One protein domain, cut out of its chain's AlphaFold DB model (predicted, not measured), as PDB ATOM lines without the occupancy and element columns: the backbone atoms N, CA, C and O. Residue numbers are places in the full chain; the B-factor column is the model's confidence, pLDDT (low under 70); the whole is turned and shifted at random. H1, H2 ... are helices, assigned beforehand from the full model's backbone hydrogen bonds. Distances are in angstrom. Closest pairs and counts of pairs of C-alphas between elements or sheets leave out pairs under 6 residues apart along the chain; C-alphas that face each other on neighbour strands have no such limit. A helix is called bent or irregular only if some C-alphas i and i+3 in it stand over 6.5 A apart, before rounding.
ATOM      1  N   PRO A   2     -45.625 -35.606  50.718       46.41
ATOM      2  CA  PRO A   2     -44.276 -35.030  50.870       46.41
ATOM      3  C   PRO A   2     -43.625 -34.645  49.529       46.41
ATOM      4  O   PRO A   2     -43.148 -33.525  49.392       46.41
ATOM      5  N   ARG A   3     -43.732 -35.519  48.511       64.25
ATOM      6  CA  ARG A   3     -43.178 -35.282  47.160       64.25
ATOM      7  C   ARG A   3     -43.705 -34.020  46.470       64.25
ATOM      8  O   ARG A   3     -42.935 -33.320  45.845       64.25
ATOM      9  N   GLU A   4     -44.984 -33.678  46.635       70.94
ATOM     10  CA  GLU A   4     -45.582 -32.517  45.948       70.94
ATOM     11  C   GLU A   4     -44.924 -31.195  46.377       70.94
ATOM     12  O   GLU A   4     -44.678 -30.320  45.552       70.94
ATOM     13  N   ARG A   5     -44.575 -31.055  47.663       72.25
ATOM     14  CA  ARG A   5     -43.868 -29.865  48.163       72.25
ATOM     15  C   ARG A   5     -42.417 -29.818  47.686       72.25
ATOM     16  O   ARG A   5     -41.913 -28.734  47.405       72.25
ATOM     17  N   GLU A   6     -41.764 -30.974  47.598       77.88
ATOM     18  CA  GLU A   6     -40.402 -31.106  47.071       77.88
ATOM     19  C   GLU A   6     -40.354 -30.765  45.571       77.88
ATOM     20  O   GLU A   6     -39.503 -29.979  45.155       77.88
ATOM     21  N   ASP A   7     -41.320 -31.256  44.787       82.69
ATOM     22  CA  ASP A   7     -41.451 -30.993  43.350       82.69
ATOM     23  C   ASP A   7     -41.700 -29.505  43.062       82.69
ATOM     24  O   ASP A   7     -41.007 -28.903  42.240       82.69
ATOM     25  N   ILE A   8     -42.630 -28.870  43.786       84.00
ATOM     26  CA  ILE A   8     -42.886 -27.426  43.648       84.00
ATOM     27  C   ILE A   8     -41.629 -26.619  43.999       84.00
ATOM     28  O   ILE A   8     -41.274 -25.678  43.288       84.00
ATOM     29  N   GLY A   9     -40.929 -26.996  45.075       84.38
ATOM     30  CA  GLY A   9     -39.660 -26.373  45.452       84.38
ATOM     31  C   GLY A   9     -38.615 -26.479  44.339       84.38
ATOM     32  O   GLY A   9     -37.965 -25.487  44.007       84.38
ATOM     33  N   HIS A  10     -38.501 -27.651  43.710       86.69
ATOM     34  CA  HIS A  10     -37.620 -27.854  42.566       86.69
ATOM     35  C   HIS A  10     -37.984 -26.948  41.382       86.69
ATOM     36  O   HIS A  10     -37.088 -26.343  40.797       86.69
ATOM     37  N   TYR A  11     -39.268 -26.781  41.053       89.94
ATOM     38  CA  TYR A  11     -39.683 -25.933  39.924       89.94
ATOM     39  C   TYR A  11     -39.361 -24.456  40.128       89.94
ATOM     40  O   TYR A  11     -38.998 -23.778  39.166       89.94
ATOM     41  N   ILE A  12     -39.469 -23.963  41.366       90.19
ATOM     42  CA  ILE A  12     -39.045 -22.601  41.712       90.19
ATOM     43  C   ILE A  12     -37.534 -22.469  41.499       90.19
ATOM     44  O   ILE A  12     -37.082 -21.553  40.816       90.19
ATOM     45  N   LEU A  13     -36.747 -23.396  42.061       90.00
ATOM     46  CA  LEU A  13     -35.282 -23.353  41.991       90.00
ATOM     47  C   LEU A  13     -34.751 -23.522  40.561       90.00
ATOM     48  O   LEU A  13     -33.735 -22.926  40.213       90.00
ATOM     49  N   ALA A  14     -35.444 -24.301  39.731       87.94
ATOM     50  CA  ALA A  14     -35.126 -24.492  38.320       87.94
ATOM     51  C   ALA A  14     -35.614 -23.338  37.418       87.94
ATOM     52  O   ALA A  14     -35.329 -23.335  36.223       87.94
ATOM     53  N   GLY A  15     -36.348 -22.358  37.962       86.56
ATOM     54  CA  GLY A  15     -36.868 -21.210  37.213       86.56
ATOM     55  C   GLY A  15     -38.078 -21.515  36.322       86.56
ATOM     56  O   GLY A  15     -38.494 -20.664  35.532       86.56
ATOM     57  N   TYR A  16     -38.679 -22.702  36.447       89.19
ATOM     58  CA  TYR A  16     -39.862 -23.078  35.668       89.19
ATOM     59  C   TYR A  16     -41.073 -22.236  36.065       89.19
ATOM     60  O   TYR A  16     -41.835 -21.807  35.197       89.19
ATOM     61  N   VAL A  17     -41.208 -21.926  37.355       90.56
ATOM     62  CA  VAL A  17     -42.310 -21.130  37.912       90.56
ATOM     63  C   VAL A  17     -41.807 -20.039  38.850       90.56
ATOM     64  O   VAL A  17     -40.742 -20.140  39.456       90.56
ATOM     65  N   THR A  18     -42.600 -18.988  38.986       90.44
ATOM     66  CA  THR A  18     -42.505 -17.973  40.036       90.44
ATOM     67  C   THR A  18     -43.085 -18.493  41.355       90.44
ATOM     68  O   THR A  18     -43.760 -19.520  41.399       90.44
ATOM     69  N   VAL A  19     -42.876 -17.757  42.450       89.38
ATOM     70  CA  VAL A  19     -43.486 -18.083  43.752       89.38
ATOM     71  C   VAL A  19     -45.018 -18.037  43.692       89.38
ATOM     72  O   VAL A  19     -45.670 -18.881  44.299       89.38
ATOM     73  N   ALA A  20     -45.597 -17.086  42.951       87.62
ATOM     74  CA  ALA A  20     -47.050 -16.968  42.809       87.62
ATOM     75  C   ALA A  20     -47.643 -18.164  42.045       87.62
ATOM     76  O   ALA A  20     -48.605 -18.776  42.501       87.62
ATOM     77  N   GLU A  21     -47.022 -18.556  40.930       87.75
ATOM     78  CA  GLU A  21     -47.404 -19.767  40.187       87.75
ATOM     79  C   GLU A  21     -47.225 -21.026  41.051       87.75
ATOM     80  O   GLU A  21     -48.090 -21.893  41.081       87.75
ATOM     81  N   ALA A  22     -46.147 -21.108  41.834       87.69
ATOM     82  CA  ALA A  22     -45.925 -22.221  42.751       87.69
ATOM     83  C   ALA A  22     -46.990 -22.337  43.852       87.69
ATOM     84  O   ALA A  22     -47.316 -23.448  44.263       87.69
ATOM     85  N   GLN A  23     -47.535 -21.218  44.338       87.19
ATOM     86  CA  GLN A  23     -48.667 -21.227  45.270       87.19
ATOM     87  C   GLN A  23     -49.940 -21.739  44.599       87.19
ATOM     88  O   GLN A  23     -50.695 -22.477  45.222       87.19
ATOM     89  N   TRP A  24     -50.155 -21.395  43.330       85.12
ATOM     90  CA  TRP A  24     -51.295 -21.885  42.563       85.12
ATOM     91  C   TRP A  24     -51.228 -23.400  42.308       85.12
ATOM     92  O   TRP A  24     -52.238 -24.087  42.426       85.12
ATOM     93  N   LEU A  25     -50.026 -23.951  42.098       86.38
ATOM     94  CA  LEU A  25     -49.813 -25.402  41.995       86.38
ATOM     95  C   LEU A  25     -50.165 -26.170  43.287       86.38
ATOM     96  O   LEU A  25     -50.313 -27.396  43.253       86.38
ATOM     97  N   GLN A  26     -50.285 -25.493  44.435       82.81
ATOM     98  CA  GLN A  26     -50.673 -26.125  45.697       82.81
ATOM     99  C   GLN A  26     -52.188 -26.351  45.746       82.81
ATOM    100  O   GLN A  26     -52.950 -25.524  46.246       82.81
ATOM    101  N   MET A  27     -52.624 -27.523  45.289       71.94
ATOM    102  CA  MET A  27     -54.016 -27.951  45.436       71.94
ATOM    103  C   MET A  27     -54.331 -28.285  46.901       71.94
ATOM    104  O   MET A  27     -53.706 -29.155  47.506       71.94
ATOM    105  N   ASN A  28     -55.340 -27.616  47.465       69.19
ATOM    106  CA  ASN A  28     -55.902 -27.913  48.786       69.19
ATOM    107  C   ASN A  28     -57.424 -28.081  48.669       69.19
ATOM    108  O   ASN A  28     -58.167 -27.152  48.994       69.19
ATOM    109  N   PRO A  29     -57.910 -29.233  48.175       71.06
ATOM    110  CA  PRO A  29     -59.340 -29.444  48.002       71.06
ATOM    111  C   PRO A  29     -60.061 -29.388  49.363       71.06
ATOM    112  O   PRO A  29     -59.653 -30.084  50.304       71.06
ATOM    113  N   PRO A  30     -61.129 -28.578  49.499       60.28
ATOM    114  CA  PRO A  30     -61.971 -28.610  50.685       60.28
ATOM    115  C   PRO A  30     -62.667 -29.975  50.709       60.28
ATOM    116  O   PRO A  30     -63.319 -30.348  49.742       60.28
ATOM    117  N   HIS A  31     -62.517 -30.733  51.798       68.81
ATOM    118  CA  HIS A  31     -63.064 -32.095  51.970       68.81
ATOM    119  C   HIS A  31     -62.294 -33.230  51.288       68.81
ATOM    120  O   HIS A  31     -62.861 -34.139  50.684       68.81
ATOM    121  N   ARG A  32     -60.976 -33.237  51.466       75.62
ATOM    122  CA  ARG A  32     -60.150 -34.383  51.096       75.62
ATOM    123  C   ARG A  32     -60.531 -35.653  51.873       75.62
ATOM    124  O   ARG A  32     -60.439 -35.683  53.100       75.62
ATOM    125  N   ARG A 119     -46.547 -58.723  35.620       93.06
ATOM    126  CA  ARG A 119     -46.501 -58.077  36.936       93.06
ATOM    127  C   ARG A 119     -45.966 -56.647  36.881       93.06
ATOM    128  O   ARG A 119     -46.495 -55.776  37.571       93.06
ATOM    129  N   TRP A 120     -44.928 -56.406  36.085       92.56
ATOM    130  CA  TRP A 120     -44.341 -55.076  35.943       92.56
ATOM    131  C   TRP A 120     -45.296 -54.160  35.168       92.56
ATOM    132  O   TRP A 120     -45.583 -53.045  35.606       92.56
ATOM    133  N   GLN A 121     -45.880 -54.663  34.076       93.75
ATOM    134  CA  GLN A 121     -46.850 -53.905  33.285       93.75
ATOM    135  C   GLN A 121     -48.139 -53.599  34.070       93.75
ATOM    136  O   GLN A 121     -48.675 -52.494  34.002       93.75
ATOM    137  N   ALA A 122     -48.632 -54.546  34.872       95.12
ATOM    138  CA  ALA A 122     -49.765 -54.289  35.752       95.12
ATOM    139  C   ALA A 122     -49.441 -53.189  36.777       95.12
ATOM    140  O   ALA A 122     -50.257 -52.296  36.997       95.12
ATOM    141  N   ALA A 123     -48.234 -53.203  37.353       94.62
ATOM    142  CA  ALA A 123     -47.800 -52.184  38.301       94.62
ATOM    143  C   ALA A 123     -47.717 -50.782  37.671       94.62
ATOM    144  O   ALA A 123     -48.204 -49.830  38.288       94.62
ATOM    145  N   ILE A 124     -47.170 -50.646  36.450       94.62
ATOM    146  CA  ILE A 124     -47.087 -49.342  35.763       94.62
ATOM    147  C   ILE A 124     -48.474 -48.832  35.354       94.62
ATOM    148  O   ILE A 124     -48.765 -47.644  35.502       94.62
ATOM    149  N   ASN A 125     -49.372 -49.726  34.924       95.69
ATOM    150  CA  ASN A 125     -50.757 -49.377  34.608       95.69
ATOM    151  C   ASN A 125     -51.503 -48.889  35.858       95.69
ATOM    152  O   ASN A 125     -52.162 -47.855  35.812       95.69
ATOM    153  N   VAL A 126     -51.380 -49.591  36.991       96.75
ATOM    154  CA  VAL A 126     -51.994 -49.152  38.256       96.75
ATOM    155  C   VAL A 126     -51.420 -47.811  38.702       96.75
ATOM    156  O   VAL A 126     -52.187 -46.909  39.022       96.75
ATOM    157  N   PHE A 127     -50.095 -47.652  38.686       95.19
ATOM    158  CA  PHE A 127     -49.441 -46.413  39.107       95.19
ATOM    159  C   PHE A 127     -49.948 -45.206  38.309       95.19
ATOM    160  O   PHE A 127     -50.420 -44.227  38.887       95.19
ATOM    161  N   THR A 128     -49.912 -45.298  36.980       95.94
ATOM    162  CA  THR A 128     -50.356 -44.208  36.100       95.94
ATOM    163  C   THR A 128     -51.845 -43.904  36.253       95.94
ATOM    164  O   THR A 128     -52.213 -42.730  36.297       95.94
ATOM    165  N   ARG A 129     -52.695 -44.922  36.442       96.75
ATOM    166  CA  ARG A 129     -54.132 -44.750  36.717       96.75
ATOM    167  C   ARG A 129     -54.413 -44.069  38.048       96.75
ATOM    168  O   ARG A 129     -55.273 -43.190  38.094       96.75
ATOM    169  N   VAL A 130     -53.688 -44.426  39.114       95.88
ATOM    170  CA  VAL A 130     -53.819 -43.766  40.425       95.88
ATOM    171  C   VAL A 130     -53.531 -42.276  40.278       95.88
ATOM    172  O   VAL A 130     -54.354 -41.450  40.667       95.88
ATOM    173  N   ILE A 131     -52.377 -41.928  39.702       95.06
ATOM    174  CA  ILE A 131     -51.956 -40.529  39.584       95.06
ATOM    175  C   ILE A 131     -52.894 -39.744  38.659       95.06
ATOM    176  O   ILE A 131     -53.311 -38.646  39.025       95.06
ATOM    177  N   SER A 132     -53.303 -40.331  37.530       96.38
ATOM    178  CA  SER A 132     -54.283 -39.723  36.616       96.38
ATOM    179  C   SER A 132     -55.618 -39.464  37.315       96.38
ATOM    180  O   SER A 132     -56.156 -38.365  37.237       96.38
ATOM    181  N   SER A 133     -56.122 -40.440  38.076       94.75
ATOM    182  CA  SER A 133     -57.386 -40.294  38.810       94.75
ATOM    183  C   SER A 133     -57.291 -39.205  39.875       94.75
ATOM    184  O   SER A 133     -58.221 -38.429  40.041       94.75
ATOM    185  N   ARG A 134     -56.151 -39.087  40.568       92.69
ATOM    186  CA  ARG A 134     -55.938 -37.989  41.521       92.69
ATOM    187  C   ARG A 134     -55.953 -36.621  40.837       92.69
ATOM    188  O   ARG A 134     -56.416 -35.671  41.458       92.69
ATOM    189  N   ALA A 135     -55.443 -36.506  39.611       93.56
ATOM    190  CA  ALA A 135     -55.494 -35.254  38.857       93.56
ATOM    191  C   ALA A 135     -56.932 -34.915  38.439       93.56
ATOM    192  O   ALA A 135     -57.401 -33.813  38.709       93.56
ATOM    193  N   VAL A 136     -57.652 -35.892  37.876       93.50
ATOM    194  CA  VAL A 136     -59.067 -35.762  37.487       93.50
ATOM    195  C   VAL A 136     -59.953 -35.365  38.670       93.50
ATOM    196  O   VAL A 136     -60.793 -34.480  38.540       93.50
ATOM    197  N   ASP A 137     -59.722 -35.960  39.840       89.75
ATOM    198  CA  ASP A 137     -60.463 -35.665  41.071       89.75
ATOM    199  C   ASP A 137     -60.049 -34.321  41.720       89.75
ATOM    200  O   ASP A 137     -60.560 -33.959  42.782       89.75
ATOM    201  N   GLY A 138     -59.085 -33.587  41.147       89.38
ATOM    202  CA  GLY A 138     -58.575 -32.326  41.699       89.38
ATOM    203  C   GLY A 138     -57.744 -32.481  42.982       89.38
ATOM    204  O   GLY A 138     -57.560 -31.521  43.731       89.38
ATOM    205  N   LEU A 139     -57.232 -33.684  43.265       88.62
ATOM    206  CA  LEU A 139     -56.403 -33.985  44.443       88.62
ATOM    207  C   LEU A 139     -54.921 -33.646  44.249       88.62
ATOM    208  O   LEU A 139     -54.166 -33.609  45.223       88.62
ATOM    209  N   ILE A 140     -54.487 -33.474  43.005       90.31
ATOM    210  CA  ILE A 140     -53.142 -33.047  42.621       90.31
ATOM    211  C   ILE A 140     -53.252 -32.196  41.355       90.31
ATOM    212  O   ILE A 140     -54.101 -32.447  40.506       90.31
ATOM    213  N   HIS A 141     -52.390 -31.191  41.228       92.88
ATOM    214  CA  HIS A 141     -52.328 -30.363  40.030       92.88
ATOM    215  C   HIS A 141     -51.910 -31.196  38.796       92.88
ATOM    216  O   HIS A 141     -50.988 -32.010  38.937       92.88
ATOM    217  N   PRO A 142     -52.482 -30.989  37.591       94.94
ATOM    218  CA  PRO A 142     -52.145 -31.775  36.397       94.94
ATOM    219  C   PRO A 142     -50.645 -31.797  36.079       94.94
ATOM    220  O   PRO A 142     -50.085 -32.849  35.788       94.94
ATOM    221  N   VAL A 143     -49.958 -30.666  36.236       94.75
ATOM    222  CA  VAL A 143     -48.498 -30.565  36.048       94.75
ATOM    223  C   VAL A 143     -47.719 -31.460  37.023       94.75
ATOM    224  O   VAL A 143     -46.778 -32.149  36.627       94.75
ATOM    225  N   LEU A 144     -48.120 -31.491  38.298       93.00
ATOM    226  CA  LEU A 144     -47.469 -32.322  39.317       93.00
ATOM    227  C   LEU A 144     -47.760 -33.812  39.088       93.00
ATOM    228  O   LEU A 144     -46.890 -34.658  39.309       93.00
ATOM    229  N   ALA A 145     -48.961 -34.137  38.603       94.19
ATOM    230  CA  ALA A 145     -49.308 -35.482  38.161       94.19
ATOM    231  C   ALA A 145     -48.467 -35.915  36.951       94.19
ATOM    232  O   ALA A 145     -47.900 -37.008  36.970       94.19
ATOM    233  N   ALA A 146     -48.320 -35.046  35.946       95.06
ATOM    234  CA  ALA A 146     -47.507 -35.304  34.762       95.06
ATOM    235  C   ALA A 146     -46.051 -35.579  35.147       95.06
ATOM    236  O   ALA A 146     -45.498 -36.588  34.721       95.06
ATOM    237  N   ASN A 147     -45.469 -34.759  36.025       92.81
ATOM    238  CA  ASN A 147     -44.118 -34.974  36.541       92.81
ATOM    239  C   ASN A 147     -43.977 -36.276  37.337       92.81
ATOM    240  O   ASN A 147     -43.015 -37.019  37.144       92.81
ATOM    241  N   SER A 148     -44.949 -36.579  38.203       90.81
ATOM    242  CA  SER A 148     -44.964 -37.826  38.977       90.81
ATOM    243  C   SER A 148     -44.976 -39.053  38.065       90.81
ATOM    244  O   SER A 148     -44.292 -40.035  38.346       90.81
ATOM    245  N   ILE A 149     -45.736 -38.994  36.966       92.69
ATOM    246  CA  ILE A 149     -45.816 -40.067  35.977       92.69
ATOM    247  C   ILE A 149     -44.526 -40.138  35.151       92.69
ATOM    248  O   ILE A 149     -43.909 -41.200  35.070       92.69
ATOM    249  N   CYS A 150     -44.093 -39.027  34.552       89.69
ATOM    250  CA  CYS A 150     -42.972 -39.028  33.613       89.69
ATOM    251  C   CYS A 150     -41.600 -39.193  34.275       89.69
ATOM    252  O   CYS A 150     -40.626 -39.506  33.592       89.69
ATOM    253  N   GLY A 151     -41.509 -38.975  35.589       83.50
ATOM    254  CA  GLY A 151     -40.303 -39.220  36.376       83.50
ATOM    255  C   GLY A 151     -39.981 -40.704  36.562       83.50
ATOM    256  O   GLY A 151     -38.895 -41.031  37.040       83.50
ATOM    257  N   TRP A 152     -40.894 -41.610  36.192       81.00
ATOM    258  CA  TRP A 152     -40.678 -43.035  36.382       81.00
ATOM    259  C   TRP A 152     -39.799 -43.651  35.278       81.00
ATOM    260  O   TRP A 152     -40.159 -43.578  34.099       81.00
ATOM    261  N   PRO A 153     -38.658 -44.290  35.611       78.44
ATOM    262  CA  PRO A 153     -37.783 -44.869  34.601       78.44
ATOM    263  C   PRO A 153     -38.415 -46.122  33.984       78.44
ATOM    264  O   PRO A 153     -38.807 -47.053  34.687       78.44
ATOM    265  N   ILE A 154     -38.459 -46.171  32.651       81.00
ATOM    266  CA  ILE A 154     -38.850 -47.366  31.898       81.00
ATOM    267  C   ILE A 154     -37.574 -48.040  31.381       81.00
ATOM    268  O   ILE A 154     -36.867 -47.446  30.559       81.00
ATOM    269  N   PRO A 155     -37.246 -49.265  31.827       80.38
ATOM    270  CA  PRO A 155     -36.116 -50.008  31.280       80.38
ATOM    271  C   PRO A 155     -36.279 -50.212  29.771       80.38
ATOM    272  O   PRO A 155     -37.356 -50.587  29.318       80.38
ATOM    273  N   GLY A 156     -35.211 -50.019  28.989       78.81
ATOM    274  CA  GLY A 156     -35.250 -50.122  27.520       78.81
ATOM    275  C   GLY A 156     -35.955 -51.379  26.974       78.81
ATOM    276  O   GLY A 156     -36.825 -51.235  26.119       78.81
ATOM    277  N   PRO A 157     -35.677 -52.592  27.496       80.75
ATOM    278  CA  PRO A 157     -36.366 -53.820  27.076       80.75
ATOM    279  C   PRO A 157     -37.871 -53.865  27.391       80.75
ATOM    280  O   PRO A 157     -38.601 -54.655  26.800       80.75
ATOM    281  N   LEU A 158     -38.328 -53.044  28.338       81.25
ATOM    282  CA  LEU A 158     -39.722 -52.951  28.770       81.25
ATOM    283  C   LEU A 158     -40.456 -51.776  28.120       81.25
ATOM    284  O   LEU A 158     -41.647 -51.633  28.356       81.25
ATOM    285  N   ASN A 159     -39.789 -50.948  27.310       83.69
ATOM    286  CA  ASN A 159     -40.389 -49.782  26.667       83.69
ATOM    287  C   ASN A 159     -41.292 -50.182  25.488       83.69
ATOM    288  O   ASN A 159     -40.881 -50.148  24.329       83.69
ATOM    289  N   GLN A 160     -42.516 -50.590  25.815       88.12
ATOM    290  CA  GLN A 160     -43.543 -51.092  24.904       88.12
ATOM    291  C   GLN A 160     -44.710 -50.088  24.831       88.12
ATOM    292  O   GLN A 160     -45.522 -50.034  25.756       88.12
ATOM    293  N   PRO A 161     -44.795 -49.244  23.783       88.38
ATOM    294  CA  PRO A 161     -45.780 -48.158  23.705       88.38
ATOM    295  C   PRO A 161     -47.247 -48.603  23.655       88.38
ATOM    296  O   PRO A 161     -48.136 -47.787  23.859       88.38
ATOM    297  N   ASP A 162     -47.512 -49.871  23.363       89.94
ATOM    298  CA  ASP A 162     -48.838 -50.488  23.393       89.94
ATOM    299  C   ASP A 162     -49.330 -50.786  24.820       89.94
ATOM    300  O   ASP A 162     -50.530 -50.956  25.038       89.94
ATOM    301  N   VAL A 163     -48.435 -50.786  25.814       91.94
ATOM    302  CA  VAL A 163     -48.813 -50.865  27.229       91.94
ATOM    303  C   VAL A 163     -49.374 -49.506  27.674       91.94
ATOM    304  O   VAL A 163     -48.644 -48.510  27.638       91.94
ATOM    305  N   PRO A 164     -50.629 -49.426  28.166       93.62
ATOM    306  CA  PRO A 164     -51.279 -48.148  28.468       93.62
ATOM    307  C   PRO A 164     -50.487 -47.230  29.409       93.62
ATOM    308  O   PRO A 164     -50.367 -46.033  29.154       93.62
ATOM    309  N   GLY A 165     -49.894 -47.776  30.474       93.12
ATOM    310  CA  GLY A 165     -49.084 -47.000  31.412       93.12
ATOM    311  C   GLY A 165     -47.804 -46.440  30.785       93.12
ATOM    312  O   GLY A 165     -47.400 -45.326  31.106       93.12
ATOM    313  N   ILE A 166     -47.195 -47.157  29.837       94.00
ATOM    314  CA  ILE A 166     -46.022 -46.670  29.095       94.00
ATOM    315  C   ILE A 166     -46.425 -45.556  28.131       94.00
ATOM    316  O   ILE A 166     -45.766 -44.515  28.091       94.00
ATOM    317  N   ALA A 167     -47.528 -45.734  27.398       94.31
ATOM    318  CA  ALA A 167     -48.076 -44.694  26.532       94.31
ATOM    319  C   ALA A 167     -48.383 -43.407  27.318       94.31
ATOM    320  O   ALA A 167     -48.063 -42.301  26.866       94.31
ATOM    321  N   MET A 168     -48.945 -43.550  28.524       95.69
ATOM    322  CA  MET A 168     -49.219 -42.438  29.430       95.69
ATOM    323  C   MET A 168     -47.932 -41.726  29.867       95.69
ATOM    324  O   MET A 168     -47.871 -40.497  29.839       95.69
ATOM    325  N   ILE A 169     -46.870 -42.467  30.197       94.62
ATOM    326  CA  ILE A 169     -45.557 -41.886  30.524       94.62
ATOM    327  C   ILE A 169     -44.984 -41.096  29.346       94.62
ATOM    328  O   ILE A 169     -44.542 -39.963  29.526       94.62
ATOM    329  N   GLY A 170     -45.029 -41.649  28.132       94.69
ATOM    330  CA  GLY A 170     -44.556 -40.944  26.938       94.69
ATOM    331  C   GLY A 170     -45.345 -39.659  26.662       94.69
ATOM    332  O   GLY A 170     -44.762 -38.613  26.374       94.69
ATOM    333  N   THR A 171     -46.670 -39.721  26.809       95.94
ATOM    334  CA  THR A 171     -47.573 -38.580  26.597       95.94
ATOM    335  C   THR A 171     -47.337 -37.477  27.625       95.94
ATOM    336  O   THR A 171     -47.090 -36.331  27.251       95.94
ATOM    337  N   THR A 172     -47.343 -37.826  28.911       95.50
ATOM    338  CA  THR A 172     -47.125 -36.876  30.015       95.50
ATOM    339  C   THR A 172     -45.732 -36.268  29.985       95.50
ATOM    340  O   THR A 172     -45.606 -35.072  30.222       95.50
ATOM    341  N   LYS A 173     -44.697 -37.033  29.607       95.75
ATOM    342  CA  LYS A 173     -43.341 -36.504  29.415       95.75
ATOM    343  C   LYS A 173     -43.316 -35.380  28.380       95.75
ATOM    344  O   LYS A 173     -42.824 -34.298  28.672       95.75
ATOM    345  N   ARG A 174     -43.878 -35.619  27.190       96.62
ATOM    346  CA  ARG A 174     -43.929 -34.625  26.105       96.62
ATOM    347  C   ARG A 174     -44.695 -33.368  26.521       96.62
ATOM    348  O   ARG A 174     -44.251 -32.261  26.225       96.62
ATOM    349  N   LEU A 175     -45.839 -33.539  27.183       97.31
ATOM    350  CA  LEU A 175     -46.657 -32.424  27.665       97.31
ATOM    351  C   LEU A 175     -45.933 -31.629  28.755       97.31
ATOM    352  O   LEU A 175     -45.887 -30.407  28.689       97.31
ATOM    353  N   PHE A 176     -45.303 -32.309  29.713       95.81
ATOM    354  CA  PHE A 176     -44.546 -31.662  30.781       95.81
ATOM    355  C   PHE A 176     -43.315 -30.917  30.254       95.81
ATOM    356  O   PHE A 176     -43.058 -29.787  30.665       95.81
ATOM    357  N   ASP A 177     -42.581 -31.510  29.309       95.62
ATOM    358  CA  ASP A 177     -41.468 -30.844  28.632       95.62
ATOM    359  C   ASP A 177     -41.952 -29.577  27.896       95.62
ATOM    360  O   ASP A 177     -41.382 -28.507  28.090       95.62
ATOM    361  N   SER A 178     -43.084 -29.652  27.187       96.25
ATOM    362  CA  SER A 178     -43.682 -28.491  26.503       96.25
ATOM    363  C   SER A 178     -44.145 -27.398  27.477       96.25
ATOM    364  O   SER A 178     -43.931 -26.217  27.225       96.25
ATOM    365  N   TRP A 179     -44.745 -27.771  28.612       96.12
ATOM    366  CA  TRP A 179     -45.239 -26.832  29.629       96.12
ATOM    367  C   TRP A 179     -44.114 -26.029  30.304       96.12
ATOM    368  O   TRP A 179     -44.288 -24.855  30.660       96.12
ATOM    369  N   LYS A 180     -42.942 -26.655  30.493       93.25
ATOM    370  CA  LYS A 180     -41.754 -25.972  31.028       93.25
ATOM    371  C   LYS A 180     -41.244 -24.907  30.060       93.25
ATOM    372  O   LYS A 180     -40.891 -23.818  30.515       93.25
ATOM    373  N   ASP A 181     -41.237 -25.226  28.769       92.25
ATOM    374  CA  ASP A 181     -40.584 -24.422  27.736       92.25
ATOM    375  C   ASP A 181     -41.499 -23.326  27.158       92.25
ATOM    376  O   ASP A 181     -41.017 -22.246  26.813       92.25
ATOM    377  N   ASP A 182     -42.817 -23.550  27.098       92.44
ATOM    378  CA  ASP A 182     -43.784 -22.611  26.520       92.44
ATOM    379  C   ASP A 182     -44.763 -22.061  27.563       92.44
ATOM    380  O   ASP A 182     -45.863 -22.572  27.782       92.44
ATOM    381  N   ARG A 183     -44.368 -20.948  28.194       90.31
ATOM    382  CA  ARG A 183     -45.210 -20.247  29.175       90.31
ATOM    383  C   ARG A 183     -46.516 -19.712  28.593       90.31
ATOM    384  O   ARG A 183     -47.488 -19.599  29.329       90.31
ATOM    385  N   SER A 184     -46.537 -19.354  27.308       94.00
ATOM    386  CA  SER A 184     -47.695 -18.700  26.688       94.00
ATOM    387  C   SER A 184     -48.860 -19.655  26.432       94.00
ATOM    388  O   SER A 184     -49.994 -19.206  26.306       94.00
ATOM    389  N   ARG A 185     -48.581 -20.963  26.397       95.12
ATOM    390  CA  ARG A 185     -49.550 -22.021  26.089       95.12
ATOM    391  C   ARG A 185     -49.844 -22.948  27.268       95.12
ATOM    392  O   ARG A 185     -50.415 -24.015  27.072       95.12
ATOM    393  N   ARG A 186     -49.449 -22.578  28.490       94.25
ATOM    394  CA  ARG A 186     -49.584 -23.455  29.666       94.25
ATOM    395  C   ARG A 186     -51.010 -23.914  29.903       94.25
ATOM    396  O   ARG A 186     -51.203 -25.108  30.064       94.25
ATOM    397  N   ASP A 187     -51.981 -23.012  29.827       94.94
ATOM    398  CA  ASP A 187     -53.390 -23.357  30.038       94.94
ATOM    399  C   ASP A 187     -53.877 -24.411  29.025       94.94
ATOM    400  O   ASP A 187     -54.536 -25.378  29.400       94.94
ATOM    401  N   GLU A 188     -53.490 -24.284  27.746       97.56
ATOM    402  CA  GLU A 188     -53.793 -25.282  26.708       97.56
ATOM    403  C   GLU A 188     -53.113 -26.625  27.005       97.56
ATOM    404  O   GLU A 188     -53.736 -27.679  26.923       97.56
ATOM    405  N   ILE A 189     -51.832 -26.593  27.379       97.75
ATOM    406  CA  ILE A 189     -51.047 -27.801  27.664       97.75
ATOM    407  C   ILE A 189     -51.571 -28.514  28.917       97.75
ATOM    408  O   ILE A 189     -51.570 -29.742  28.982       97.75
ATOM    409  N   GLU A 190     -52.021 -27.768  29.919       96.94
ATOM    410  CA  GLU A 190     -52.639 -28.320  31.120       96.94
ATOM    411  C   GLU A 190     -54.000 -28.952  30.821       96.94
ATOM    412  O   GLU A 190     -54.306 -30.011  31.373       96.94
ATOM    413  N   GLN A 191     -54.774 -28.380  29.895       97.75
ATOM    414  CA  GLN A 191     -55.984 -29.024  29.391       97.75
ATOM    415  C   GLN A 191     -55.655 -30.327  28.646       97.75
ATOM    416  O   GLN A 191     -56.267 -31.354  28.934       97.75
ATOM    417  N   ASP A 192     -54.630 -30.338  27.786       98.06
ATOM    418  CA  ASP A 192     -54.156 -31.561  27.119       98.06
ATOM    419  C   ASP A 192     -53.697 -32.632  28.133       98.06
ATOM    420  O   ASP A 192     -53.894 -33.833  27.924       98.06
ATOM    421  N   MET A 193     -53.076 -32.220  29.250       98.19
ATOM    422  CA  MET A 193     -52.726 -33.128  30.350       98.19
ATOM    423  C   MET A 193     -53.980 -33.718  30.997       98.19
ATOM    424  O   MET A 193     -54.031 -34.928  31.219       98.19
ATOM    425  N   MET A 194     -54.989 -32.893  31.284       97.88
ATOM    426  CA  MET A 194     -56.256 -33.352  31.857       97.88
ATOM    427  C   MET A 194     -56.985 -34.326  30.931       97.88
ATOM    428  O   MET A 194     -57.444 -35.369  31.397       97.88
ATOM    429  N   ASP A 195     -57.022 -34.053  29.628       97.44
ATOM    430  CA  ASP A 195     -57.619 -34.945  28.628       97.44
ATOM    431  C   ASP A 195     -56.904 -36.306  28.600       97.44
ATOM    432  O   ASP A 195     -57.547 -37.364  28.601       97.44
ATOM    433  N   ALA A 196     -55.567 -36.301  28.667       96.94
ATOM    434  CA  ALA A 196     -54.786 -37.525  28.807       96.94
ATOM    435  C   ALA A 196     -55.118 -38.261  30.118       96.94
ATOM    436  O   ALA A 196     -55.332 -39.474  30.100       96.94
ATOM    437  N   PHE A 197     -55.214 -37.558  31.251       97.25
ATOM    438  CA  PHE A 197     -55.542 -38.180  32.536       97.25
ATOM    439  C   PHE A 197     -56.940 -38.785  32.561       97.25
ATOM    440  O   PHE A 197     -57.085 -39.898  33.060       97.25
ATOM    441  N   HIS A 198     -57.937 -38.130  31.968       96.31
ATOM    442  CA  HIS A 198     -59.273 -38.701  31.806       96.31
ATOM    443  C   HIS A 198     -59.221 -40.041  31.062       96.31
ATOM    444  O   HIS A 198     -59.769 -41.030  31.557       96.31
ATOM    445  N   ALA A 199     -58.488 -40.108  29.945       92.88
ATOM    446  CA  ALA A 199     -58.280 -41.347  29.190       92.88
ATOM    447  C   ALA A 199     -57.475 -42.411  29.966       92.88
ATOM    448  O   ALA A 199     -57.576 -43.604  29.679       92.88
ATOM    449  N   GLY A 200     -56.676 -41.989  30.946       87.69
ATOM    450  CA  GLY A 200     -55.843 -42.849  31.781       87.69
ATOM    451  C   GLY A 200     -56.488 -43.345  33.070       87.69
ATOM    452  O   GLY A 200     -55.788 -44.003  33.833       87.69
ATOM    453  N   THR A 201     -57.753 -43.036  33.366       89.75
ATOM    454  CA  THR A 201     -58.444 -43.511  34.584       89.75
ATOM    455  C   THR A 201     -59.043 -44.919  34.429       89.75
ATOM    456  O   THR A 201     -59.024 -45.515  33.351       89.75
ATOM    457  N   TRP A 202     -59.548 -45.500  35.526       84.00
ATOM    458  CA  TRP A 202     -60.352 -46.726  35.465       84.00
ATOM    459  C   TRP A 202     -61.783 -46.383  35.029       84.00
ATOM    460  O   TRP A 202     -62.607 -46.026  35.866       84.00
ATOM    461  N   SER A 203     -62.065 -46.503  33.730       60.00
ATOM    462  CA  SER A 203     -63.429 -46.504  33.180       60.00
ATOM    463  C   SER A 203     -64.227 -47.739  33.602       60.00
ATOM    464  O   SER A 203     -63.636 -48.855  33.596       60.00
TER     465      SER A 203
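AT A GLANCE: This is residues 2 to 32 and 119 to 203 of the 203 residues of an uncharacterized protein of Rhodococcus sp. Leaf278 (UniProt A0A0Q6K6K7). Two helical hairpins, H3 with H4 and H5 with H6, pack face to face as two crossed layers, with the short H4 in the middle of the whole. A third, smaller hairpin, H1 with H2, sits off one end on the side of H4 away from H5, and a long loop, residues 151 to 163, joins H4 to H5. The printed part has 116 residues with six named helices, H1 to H6 in chain order, and no named strand; its class is all helix. It is compact, with a radius of gyration of the C-alphas of 14.1 A and spans of 41 by 33 by 26 A.

IN THESE COORDINATES: Find C-alpha 2 at (-44.276, -35.030, 50.870); from there H1, residues 2 to 13, runs 17.2 A. H2 is residues 19 to 24. Past the cut, look for C-alpha 119 at (-46.501, -58.077, 36.936), where H3, residues 119 to 136, begins its 25.6 A. H4 is residues 142 to 150, 12.0 A long. H5, residues 164 to 181, runs 26.0 A. H6, residues 183 to 199, runs 24.8 A to C-alpha 199 at (-58.280, -41.347, 29.190); it is irregular, with C-alphas 184 and 187 8.1 A apart, and has a kink of 26 degrees near residue 190.

HOW THE PARTS SIT: Start at the hub, H4, which touches four helices. H5 touches it with residues 168 to 176 alone, at a steep tilt of 57 degrees; the closest C-alphas, of Cys 150 and Lys 173, are 4.9 A apart. H3 forms a hairpin with H4 at a shallow tilt of 10 degrees, closest at the C-alphas of Ala 135 and Pro 142, 5.4 A. H5 and H6 form a hairpin at 12 degrees, closest at the C-alphas of Trp 179 and Arg 186, 5.5 A. H3 touches H6 at a steep tilt of 58 degrees, with the C-alphas of Ser 132 and Phe 197 closest at 4.5 A. H1 only just touches H4, with 3 pairs of C-alphas within 8 A, the closest Glu 4 and Leu 144 at 6.9 A. H1 and H2 form a hairpin, closest at the C-alphas of Ile 8 and Ala 22, 6.1 A. H2 is apart from H3, H4, H5 and H6. In H1 to H5 every O i to N i+4 pair is within hydrogen-bond range; in H6, 11 of 13 are.

THE WHOLE: The C-alphas farthest apart, of Pro 30 and Pro 157, are 43.0 A apart. Residues 33 to 118 are not printed, and C-alphas 32 and 119 are 30.8 A apart across the cut. The link from H4 to H5 is long. Look for pLDDT under 70 at residues 2 to 3, 28, 30 to 31 and 203.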